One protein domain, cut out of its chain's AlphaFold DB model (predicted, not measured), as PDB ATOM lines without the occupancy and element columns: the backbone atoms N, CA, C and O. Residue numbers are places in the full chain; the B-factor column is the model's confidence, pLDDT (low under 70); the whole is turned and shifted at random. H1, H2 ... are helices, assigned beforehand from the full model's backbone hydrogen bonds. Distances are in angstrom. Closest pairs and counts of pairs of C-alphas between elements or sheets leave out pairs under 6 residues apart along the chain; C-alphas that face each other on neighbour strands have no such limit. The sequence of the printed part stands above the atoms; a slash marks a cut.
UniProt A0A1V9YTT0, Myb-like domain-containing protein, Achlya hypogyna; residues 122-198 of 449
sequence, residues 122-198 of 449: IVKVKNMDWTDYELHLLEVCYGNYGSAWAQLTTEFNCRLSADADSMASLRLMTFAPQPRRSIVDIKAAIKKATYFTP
ATOM      1  N   ILE A 122     106.218 228.721 144.728       91.75
ATOM      2  CA  ILE A 122     106.447 229.203 146.096       91.75
ATOM      3  C   ILE A 122     107.818 228.762 146.623       91.75
ATOM      4  O   ILE A 122     107.998 227.625 147.071       91.75
ATOM      5  N   VAL A 123     108.759 229.706 146.694       91.12
ATOM      6  CA  VAL A 123     110.055 229.500 147.357       91.12
ATOM      7  C   VAL A 123     109.905 229.706 148.865       91.12
ATOM      8  O   VAL A 123     109.918 230.826 149.389       91.12
ATOM      9  N   LYS A 124     109.741 228.580 149.563       89.44
ATOM     10  CA  LYS A 124     109.574 228.483 151.020       89.44
ATOM     11  C   LYS A 124     110.806 229.047 151.736       89.44
ATOM     12  O   LYS A 124     111.931 228.697 151.394       89.44
ATOM     13  N   VAL A 125     110.594 229.845 152.788       88.38
ATOM     14  CA  VAL A 125     111.687 230.494 153.551       88.38
ATOM     15  C   VAL A 125     112.673 229.479 154.150       88.38
ATOM     16  O   VAL A 125     113.848 229.771 154.291       88.38
ATOM     17  N   LYS A 126     112.226 228.245 154.429       85.94
ATOM     18  CA  LYS A 126     113.096 227.148 154.893       85.94
ATOM     19  C   LYS A 126     114.169 226.704 153.888       85.94
ATOM     20  O   LYS A 126     115.117 226.051 154.303       85.94
ATOM     21  N   ASN A 127     113.981 226.980 152.598       85.50
ATOM     22  CA  ASN A 127     114.904 226.590 151.529       85.50
ATOM     23  C   ASN A 127     115.835 227.752 151.154       85.50
ATOM     24  O   ASN A 127     116.966 227.533 150.741       85.50
ATOM     25  N   MET A 128     115.339 228.982 151.294       89.56
ATOM     26  CA  MET A 128     116.073 230.217 151.054       89.56
ATOM     27  C   MET A 128     115.532 231.286 151.997       89.56
ATOM     28  O   MET A 128     114.365 231.677 151.872       89.56
ATOM     29  N   ASP A 129     116.377 231.773 152.903       92.31
ATOM     30  CA  ASP A 129     116.071 232.923 153.752       92.31
ATOM     31  C   ASP A 129     115.819 234.199 152.925       92.31
ATOM     32  O   ASP A 129     115.910 234.207 151.694       92.31
ATOM     33  N   TRP A 130     115.410 235.273 153.598       92.44
ATOM     34  CA  TRP A 130     115.086 236.550 152.961       92.44
ATOM     35  C   TRP A 130     116.348 237.318 152.562       92.44
ATOM     36  O   TRP A 130     117.252 237.459 153.383       92.44
ATOM     37  N   THR A 131     116.385 237.869 151.347       91.62
ATOM     38  CA  THR A 131     117.448 238.815 150.957       91.62
ATOM     39  C   THR A 131     117.203 240.194 151.579       91.62
ATOM     40  O   THR A 131     116.059 240.562 151.859       91.62
ATOM     41  N   ASP A 132     118.249 241.008 151.756       91.69
ATOM     42  CA  ASP A 132     118.097 242.389 152.249       91.69
ATOM     43  C   ASP A 132     117.193 243.234 151.333       91.69
ATOM     44  O   ASP A 132     116.395 244.046 151.810       91.69
ATOM     45  N   TYR A 133     117.249 242.986 150.017       93.06
ATOM     46  CA  TYR A 133     116.335 243.587 149.047       93.06
ATOM     47  C   TYR A 133     114.879 243.178 149.309       93.06
ATOM     48  O   TYR A 133     114.001 244.042 149.357       93.06
ATOM     49  N   GLU A 134     114.602 241.890 149.547       94.44
ATOM     50  CA  GLU A 134     113.260 241.442 149.926       94.44
ATOM     51  C   GLU A 134     112.799 242.058 151.255       94.44
ATOM     52  O   GLU A 134     111.648 242.485 151.355       94.44
ATOM     53  N   LEU A 135     113.664 242.148 152.270       94.44
ATOM     54  CA  LEU A 135     113.315 242.727 153.574       94.44
ATOM     55  C   LEU A 135     112.968 244.221 153.471       94.44
ATOM     56  O   LEU A 135     111.956 244.653 154.036       94.44
ATOM     57  N   HIS A 136     113.741 244.993 152.704       94.44
ATOM     58  CA  HIS A 136     113.426 246.393 152.413       94.44
ATOM     59  C   HIS A 136     112.149 246.526 151.565       94.44
ATOM     60  O   HIS A 136     111.286 247.367 151.832       94.44
ATOM     61  N   LEU A 137     111.957 245.647 150.578       95.12
ATOM     62  CA  LEU A 137     110.755 245.632 149.749       95.12
ATOM     63  C   LEU A 137     109.491 245.267 150.552       95.12
ATOM     64  O   LEU A 137     108.415 245.802 150.269       95.12
ATOM     65  N   LEU A 138     109.600 244.412 151.576       96.06
ATOM     66  CA  LEU A 138     108.521 244.138 152.534       96.06
ATOM     67  C   LEU A 138     108.149 245.389 153.338       96.06
ATOM     68  O   LEU A 138     106.957 245.656 153.493       96.06
ATOM     69  N   GLU A 139     109.130 246.167 153.802       94.88
ATOM     70  CA  GLU A 139     108.902 247.424 154.528       94.88
ATOM     71  C   GLU A 139     108.163 248.440 153.645       94.88
ATOM     72  O   GLU A 139     107.087 248.925 154.012       94.88
ATOM     73  N   VAL A 140     108.669 248.686 152.432       94.06
ATOM     74  CA  VAL A 140     108.061 249.611 151.462       94.06
ATOM     75  C   VAL A 140     106.644 249.167 151.079       94.06
ATOM     76  O   VAL A 140     105.719 249.987 151.045       94.06
ATOM     77  N   CYS A 141     106.420 247.878 150.820       94.56
ATOM     78  CA  CYS A 141     105.085 247.361 150.509       94.56
ATOM     79  C   CYS A 141     104.142 247.416 151.726       94.56
ATOM     80  O   CYS A 141     102.961 247.742 151.573       94.56
ATOM     81  N   TYR A 142     104.629 247.171 152.943       94.44
ATOM     82  CA  TYR A 142     103.818 247.283 154.156       94.44
ATOM     83  C   TYR A 142     103.447 248.737 154.480       94.44
ATOM     84  O   TYR A 142     102.289 248.996 154.802       94.44
ATOM     85  N   GLY A 143     104.357 249.698 154.292       91.38
ATOM     86  CA  GLY A 143     104.053 251.127 154.434       91.38
ATOM     87  C   GLY A 143     102.959 251.617 153.474       91.38
ATOM     88  O   GLY A 143     102.127 252.438 153.852       91.38
ATOM     89  N   ASN A 144     102.904 251.067 152.255       92.25
ATOM     90  CA  ASN A 144     101.906 251.439 151.242       92.25
ATOM     91  C   ASN A 144     100.543 250.730 151.403       92.25
ATOM     92  O   ASN A 144      99.504 251.341 151.144       92.25
ATOM     93  N   TYR A 145     100.514 249.451 151.806       91.94
ATOM     94  CA  TYR A 145      99.285 248.628 151.804       91.94
ATOM     95  C   TYR A 145      98.825 248.147 153.189       91.94
ATOM     96  O   TYR A 145      97.687 247.684 153.337       91.94
ATOM     97  N   GLY A 146      99.673 248.240 154.214       90.19
ATOM     98  CA  GLY A 146      99.394 247.805 155.582       90.19
ATOM     99  C   GLY A 146      98.834 246.382 155.649       90.19
ATOM    100  O   GLY A 146      99.384 245.433 155.096       90.19
ATOM    101  N   SER A 147      97.681 246.212 156.301       89.94
ATOM    102  CA  SER A 147      97.028 244.904 156.452       89.94
ATOM    103  C   SER A 147      96.272 244.399 155.206       89.94
ATOM    104  O   SER A 147      95.477 243.461 155.323       89.94
ATOM    105  N   ALA A 148      96.446 244.998 154.023       91.44
ATOM    106  CA  ALA A 148      95.827 244.541 152.772       91.44
ATOM    107  C   ALA A 148      96.607 243.370 152.133       91.44
ATOM    108  O   ALA A 148      96.954 243.408 150.956       91.44
ATOM    109  N   TRP A 149      96.866 242.317 152.918       92.81
ATOM    110  CA  TRP A 149      97.847 241.252 152.646       92.81
ATOM    111  C   TRP A 149      97.853 240.686 151.221       92.81
ATOM    112  O   TRP A 149      98.924 240.479 150.673       92.81
ATOM    113  N   ALA A 150      96.690 240.454 150.602       92.19
ATOM    114  CA  ALA A 150      96.631 239.935 149.233       92.19
ATOM    115  C   ALA A 150      97.204 240.931 148.207       92.19
ATOM    116  O   ALA A 150      98.014 240.550 147.372       92.19
ATOM    117  N   GLN A 151      96.838 242.212 148.316       93.38
ATOM    118  CA  GLN A 151      97.350 243.274 147.449       93.38
ATOM    119  C   GLN A 151      98.839 243.539 147.713       93.38
ATOM    120  O   GLN A 151      99.600 243.699 146.764       93.38
ATOM    121  N   LEU A 152      99.251 243.505 148.986       94.81
ATOM    122  CA  LEU A 152     100.654 243.596 149.394       94.81
ATOM    123  C   LEU A 152     101.479 242.463 148.761       94.81
ATOM    124  O   LEU A 152     102.505 242.738 148.154       94.81
ATOM    125  N   THR A 153     101.020 241.210 148.830       95.38
ATOM    126  CA  THR A 153     101.705 240.057 148.219       95.38
ATOM    127  C   THR A 153     101.769 240.132 146.693       95.38
ATOM    128  O   THR A 153     102.776 239.713 146.121       95.38
ATOM    129  N   THR A 154     100.738 240.653 146.023       94.12
ATOM    130  CA  THR A 154     100.780 240.868 144.568       94.12
ATOM    131  C   THR A 154     101.810 241.932 144.192       94.12
ATOM    132  O   THR A 154     102.645 241.670 143.332       94.12
ATOM    133  N   GLU A 155     101.802 243.097 144.851       95.31
ATOM    134  CA  GLU A 155     102.778 244.161 144.571       95.31
ATOM    135  C   GLU A 155     104.208 243.712 144.912       95.31
ATOM    136  O   GLU A 155     105.119 243.912 144.113       95.31
ATOM    137  N   PHE A 156     104.398 243.061 146.065       95.75
ATOM    138  CA  PHE A 156     105.693 242.548 146.512       95.75
ATOM    139  C   PHE A 156     106.314 241.620 145.465       95.75
ATOM    140  O   PHE A 156     107.407 241.898 144.988       95.75
ATOM    141  N   ASN A 157     105.600 240.574 145.036       94.69
ATOM    142  CA  ASN A 157     106.138 239.641 144.042       94.69
ATOM    143  C   ASN A 157     106.311 240.298 142.655       94.69
ATOM    144  O   ASN A 157     107.261 239.977 141.950       94.69
ATOM    145  N   CYS A 158     105.458 241.262 142.283       93.75
ATOM    146  CA  CYS A 158     105.607 242.026 141.037       93.75
ATOM    147  C   CYS A 158     106.861 242.923 141.027       93.75
ATOM    148  O   CYS A 158     107.474 243.120 139.978       93.75
ATOM    149  N   ARG A 159     107.249 243.484 142.177       93.31
ATOM    150  CA  ARG A 159     108.474 244.288 142.320       93.31
ATOM    151  C   ARG A 159     109.715 243.420 142.508       93.31
ATOM    152  O   ARG A 159     110.776 243.765 142.001       93.31
ATOM    153  N   LEU A 160     109.569 242.279 143.178       93.00
ATOM    154  CA  LEU A 160     110.612 241.266 143.305       93.00
ATOM    155  C   LEU A 160     111.030 240.732 141.930       93.00
ATOM    156  O   LEU A 160     112.220 240.646 141.664       93.00
ATOM    157  N   SER A 161     110.080 240.519 141.007       90.75
ATOM    158  CA  SER A 161     110.388 240.097 139.631       90.75
ATOM    159  C   SER A 161     111.194 241.102 138.792       90.75
ATOM    160  O   SER A 161     111.603 240.757 137.685       90.75
ATOM    161  N   ALA A 162     111.410 242.328 139.285       90.38
ATOM    162  CA  ALA A 162     112.251 243.333 138.635       90.38
ATOM    163  C   ALA A 162     113.705 243.347 139.148       90.38
ATOM    164  O   ALA A 162     114.548 243.963 138.501       90.38
ATOM    165  N   ASP A 163     114.004 242.682 140.271       91.06
ATOM    166  CA  ASP A 163     115.375 242.513 140.758       91.06
ATOM    167  C   ASP A 163     115.990 241.228 140.195       91.06
ATOM    168  O   ASP A 163     115.455 240.133 140.379       91.06
ATOM    169  N   ALA A 164     117.112 241.360 139.490       87.88
ATOM    170  CA  ALA A 164     117.746 240.235 138.814       87.88
ATOM    171  C   ALA A 164     118.367 239.243 139.807       87.88
ATOM    172  O   ALA A 164     118.229 238.034 139.612       87.88
ATOM    173  N   ASP A 165     118.982 239.737 140.883       88.75
ATOM    174  CA  ASP A 165     119.828 238.935 141.772       88.75
ATOM    175  C   ASP A 165     118.999 238.126 142.781       88.75
ATOM    176  O   ASP A 165     119.227 236.920 142.962       88.75
ATOM    177  N   SER A 166     117.953 238.727 143.363       88.69
ATOM    178  CA  SER A 166     116.975 237.976 144.160       88.69
ATOM    179  C   SER A 166     116.234 236.960 143.287       88.69
ATOM    180  O   SER A 166     116.077 235.810 143.691       88.69
ATOM    181  N   MET A 167     115.833 237.310 142.057       88.50
ATOM    182  CA  MET A 167     115.165 236.352 141.161       88.50
ATOM    183  C   MET A 167     116.089 235.236 140.663       88.50
ATOM    184  O   MET A 167     115.612 234.124 140.447       88.50
ATOM    185  N   ALA A 168     117.389 235.488 140.490       88.06
ATOM    186  CA  ALA A 168     118.373 234.445 140.212       88.06
ATOM    187  C   ALA A 168     118.481 233.477 141.398       88.06
ATOM    188  O   ALA A 168     118.315 232.271 141.218       88.06
ATOM    189  N   SER A 169     118.638 234.005 142.614       89.06
ATOM    190  CA  SER A 169     118.690 233.209 143.847       89.06
ATOM    191  C   SER A 169     117.434 232.351 144.044       89.06
ATOM    192  O   SER A 169     117.521 231.160 144.335       89.06
ATOM    193  N   LEU A 170     116.249 232.915 143.800       88.94
ATOM    194  CA  LEU A 170     114.980 232.193 143.913       88.94
ATOM    195  C   LEU A 170     114.797 231.120 142.819       88.94
ATOM    196  O   LEU A 170     114.163 230.096 143.080       88.94
ATOM    197  N   ARG A 171     115.371 231.303 141.621       90.69
ATOM    198  CA  ARG A 171     115.375 230.290 140.542       90.69
ATOM    199  C   ARG A 171     116.276 229.089 140.839       90.69
ATOM    200  O   ARG A 171     116.020 228.019 140.301       90.69
ATOM    201  N   LEU A 172     117.263 229.212 141.730       89.69
ATOM    202  CA  LEU A 172     118.026 228.052 142.223       89.69
ATOM    203  C   LEU A 172     117.167 227.104 143.086       89.69
ATOM    204  O   LEU A 172     117.555 225.962 143.309       89.69
ATOM    205  N   MET A 173     116.000 227.563 143.557       90.12
ATOM    206  CA  MET A 173     115.127 226.830 144.484       90.12
ATOM    207  C   MET A 173     113.855 226.267 143.840       90.12
ATOM    208  O   MET A 173     113.120 225.526 144.495       90.12
ATOM    209  N   THR A 174     113.549 226.626 142.589       86.94
ATOM    210  CA  THR A 174     112.414 226.069 141.842       86.94
ATOM    211  C   THR A 174     112.582 226.242 140.334       86.94
ATOM    212  O   THR A 174     112.988 227.296 139.853       86.94
ATOM    213  N   PHE A 175     112.171 225.219 139.583       84.62
ATOM    214  CA  PHE A 175     112.093 225.238 138.120       84.62
ATOM    215  C   PHE A 175     110.904 226.060 137.579       84.62
ATOM    216  O   PHE A 175     110.721 226.162 136.366       84.62
ATOM    217  N   ALA A 176     110.071 226.642 138.451       85.12
ATOM    218  CA  ALA A 176     108.966 227.499 138.035       85.12
ATOM    219  C   ALA A 176     109.476 228.777 137.327       85.12
ATOM    220  O   ALA A 176     110.387 229.437 137.828       85.12
ATOM    221  N   PRO A 177     108.859 229.208 136.207       81.94
ATOM    222  CA  PRO A 177     109.374 230.313 135.386       81.94
ATOM    223  C   PRO A 177     109.356 231.679 136.096       81.94
ATOM    224  O   PRO A 177     110.119 232.581 135.743       81.94
ATOM    225  N   GLN A 178     108.484 231.834 137.095       86.75
ATOM    226  CA  GLN A 178     108.367 233.018 137.943       86.75
ATOM    227  C   GLN A 178     108.266 232.577 139.410       86.75
ATOM    228  O   GLN A 178     107.152 232.351 139.892       86.75
ATOM    229  N   PRO A 179     109.394 232.398 140.125       92.06
ATOM    230  CA  PRO A 179     109.362 232.122 141.555       92.06
ATOM    231  C   PRO A 179     108.761 233.298 142.336       92.06
ATOM    232  O   PRO A 179     108.830 234.454 141.917       92.06
ATOM    233  N   ARG A 180     108.167 232.997 143.490       93.81
ATOM    234  CA  ARG A 180     107.476 233.968 144.346       93.81
ATOM    235  C   ARG A 180     107.513 233.556 145.815       93.81
ATOM    236  O   ARG A 180     107.630 232.375 146.143       93.81
ATOM    237  N   ARG A 181     107.312 234.512 146.721       94.00
ATOM    238  CA  ARG A 181     107.092 234.244 148.153       94.00
ATOM    239  C   ARG A 181     105.600 234.090 148.452       94.00
ATOM    240  O   ARG A 181     104.755 234.753 147.833       94.00
ATOM    241  N   SER A 182     105.250 233.222 149.405       94.81
ATOM    242  CA  SER A 182     103.848 233.039 149.796       94.81
ATOM    243  C   SER A 182     103.337 234.215 150.633       94.81
ATOM    244  O   SER A 182     104.072 234.874 151.369       94.81
ATOM    245  N   ILE A 183     102.023 234.438 150.597       94.00
ATOM    246  CA  ILE A 183     101.351 235.374 151.506       94.00
ATOM    247  C   ILE A 183     101.478 234.936 152.984       94.00
ATOM    248  O   ILE A 183     101.309 235.766 153.873       94.00
ATOM    249  N   VAL A 184     101.774 233.664 153.284       93.62
ATOM    250  CA  VAL A 184     102.006 233.173 154.658       93.62
ATOM    251  C   VAL A 184     103.388 233.591 155.152       93.62
ATOM    252  O   VAL A 184     103.492 234.167 156.235       93.62
ATOM    253  N   ASP A 185     104.413 233.390 154.328       94.19
ATOM    254  CA  ASP A 185     105.796 233.787 154.598       94.19
ATOM    255  C   ASP A 185     105.903 235.310 154.746       94.19
ATOM    256  O   ASP A 185     106.417 235.801 155.748       94.19
ATOM    257  N   ILE A 186     105.303 236.067 153.820       94.38
ATOM    258  CA  ILE A 186     105.225 237.538 153.856       94.38
ATOM    259  C   ILE A 186     104.548 238.032 155.149       94.38
ATOM    260  O   ILE A 186     105.066 238.927 155.822       94.38
ATOM    261  N   LYS A 187     103.419 237.425 155.560       94.69
ATOM    262  CA  LYS A 187     102.774 237.717 156.860       94.69
ATOM    263  C   LYS A 187     103.703 237.389 158.038       94.69
ATOM    264  O   LYS A 187     103.608 238.060 159.063       94.69
ATOM    265  N   ALA A 188     104.514 236.335 157.952       94.38
ATOM    266  CA  ALA A 188     105.384 235.881 159.037       94.38
ATOM    267  C   ALA A 188     106.632 236.762 159.189       94.38
ATOM    268  O   ALA A 188     106.965 237.123 160.316       94.38
ATOM    269  N   ALA A 189     107.268 237.154 158.084       94.44
ATOM    270  CA  ALA A 189     108.397 238.079 158.066       94.44
ATOM    271  C   ALA A 189     107.991 239.460 158.595       94.44
ATOM    272  O   ALA A 189     108.555 239.920 159.584       94.44
ATOM    273  N   ILE A 190     106.928 240.056 158.038       94.38
ATOM    274  CA  ILE A 190     106.426 241.361 158.494       94.38
ATOM    275  C   ILE A 190     106.090 241.325 159.992       94.38
ATOM    276  O   ILE A 190     106.503 242.218 160.712       94.38
ATOM    277  N   LYS A 191     105.428 240.280 160.513       93.56
ATOM    278  CA  LYS A 191     105.123 240.168 161.958       93.56
ATOM    279  C   LYS A 191     106.344 240.046 162.880       93.56
ATOM    280  O   LYS A 191     106.184 240.266 164.078       93.56
ATOM    281  N   LYS A 192     107.507 239.635 162.364       92.38
ATOM    282  CA  LYS A 192     108.775 239.599 163.115       92.38
ATOM    283  C   LYS A 192     109.514 240.942 163.067       92.38
ATOM    284  O   LYS A 192     110.366 241.179 163.916       92.38
ATOM    285  N   ALA A 193     109.220 241.791 162.081       91.69
ATOM    286  CA  ALA A 193     109.921 243.048 161.864       91.69
ATOM    287  C   ALA A 193     109.538 244.123 162.893       91.69
ATOM    288  O   ALA A 193     108.389 244.231 163.325       91.69
ATOM    289  N   THR A 194     110.505 244.972 163.239       90.88
ATOM    290  CA  THR A 194     110.355 246.068 164.213       90.88
ATOM    291  C   THR A 194     109.343 247.133 163.780       90.88
ATOM    292  O   THR A 194     108.700 247.740 164.632       90.88
ATOM    293  N   TYR A 195     109.146 247.326 162.471       86.94
ATOM    294  CA  TYR A 195     108.170 248.264 161.903       86.94
ATOM    295  C   TYR A 195     106.709 247.766 161.945       86.94
ATOM    296  O   TYR A 195     105.802 248.466 161.487       86.94
ATOM    297  N   PHE A 196     106.431 246.560 162.458       89.81
ATOM    298  CA  PHE A 196     105.078 246.006 162.447       89.81
ATOM    299  C   PHE A 196     104.136 246.696 163.437       89.81
ATOM    300  O   PHE A 196     104.148 246.440 164.641       89.81
ATOM    301  N   THR A 197     103.218 247.502 162.907       82.75
ATOM    302  CA  THR A 197     102.120 248.095 163.676       82.75
ATOM    303  C   THR A 197     100.885 247.177 163.660       82.75
ATOM    304  O   THR A 197     100.176 247.123 162.647       82.75
ATOM    305  N   PRO A 198     100.553 246.455 164.750       77.69
ATOM    306  CA  PRO A 198      99.327 245.663 164.799       77.69
ATOM    307  C   PRO A 198      98.101 246.574 164.643       77.69
ATOM    308  O   PRO A 198      97.979 247.599 165.308       77.69
TER     309      PRO A 198
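What this domain is: This is residues 122 to 198 of the 449 residues of the protein "Myb-like domain-containing protein" of Achlya hypogyna (UniProt A0A1V9YTT0). What does the model look like? H1 and H2 form a helical hairpin, H4 crosses one side of it touching both helices, and H3 sits by the hairpin's open end, with a long link running back from H3 to H4. What is it made of? The printed part has 77 residues with four named helices, H1 H2 H3 H4 along the chain, and no named strand: the class is all helix. How large is its outline? It is compact, with a radius of gyration of the C-alphas of 11.7 A, yet elongated, spanning 36 by 21 by 19 A.

Where its parts are: Where do the first helices run? After residues 122 to 131, H1 spans residues 132 to 145, 19.8 A from C-alpha 132 at (118.097, 242.389, 152.249). H2 spans residues 149 to 160, 15.8 A. Where are the others? H3 spans residues 164 to 171, and H4 spans residues 183 to 192, 14.4 A, ending at C-alpha 192 at (108.775, 239.599, 163.115).

How they stand to each other: How do H1 and H2 stand? They touch as a hairpin at a steep tilt of 41 degrees, opposite ways; their closest C-alphas, of Tyr 145 and Leu 152, are 5.7 A apart. Where is H4? It touches H1 at residues 138 to 142 alone, about perpendicular at 84 degrees, closest at the C-alphas of Leu 138 and Ile 190, 6.9 A. It touches H2 at residues 149 to 153 alone, about perpendicular at 87 degrees, closest at the C-alphas of Thr 153 and Ile 183, 5.7 A. And H3? It is close to but not clearly touching H1 and H2, the closest C-alphas being those of Tyr 133 and Ser 166, 7.5 A, and of Leu 160 and Met 167, 7.0 A; H3 and H4 are apart. What of the backbones? In H1, H2, H3 and H4 every O i to N i+4 pair is within hydrogen-bond range.

The domain as a whole: How far does it reach? The two C-alphas farthest apart, of Phe 175 and Pro 198, are 35.9 A apart. Are there cuts, long links or weak places? The printed part has no cut, the link from H3 to H4, 11 residues, is long, and no printed residue has a pLDDT under 70.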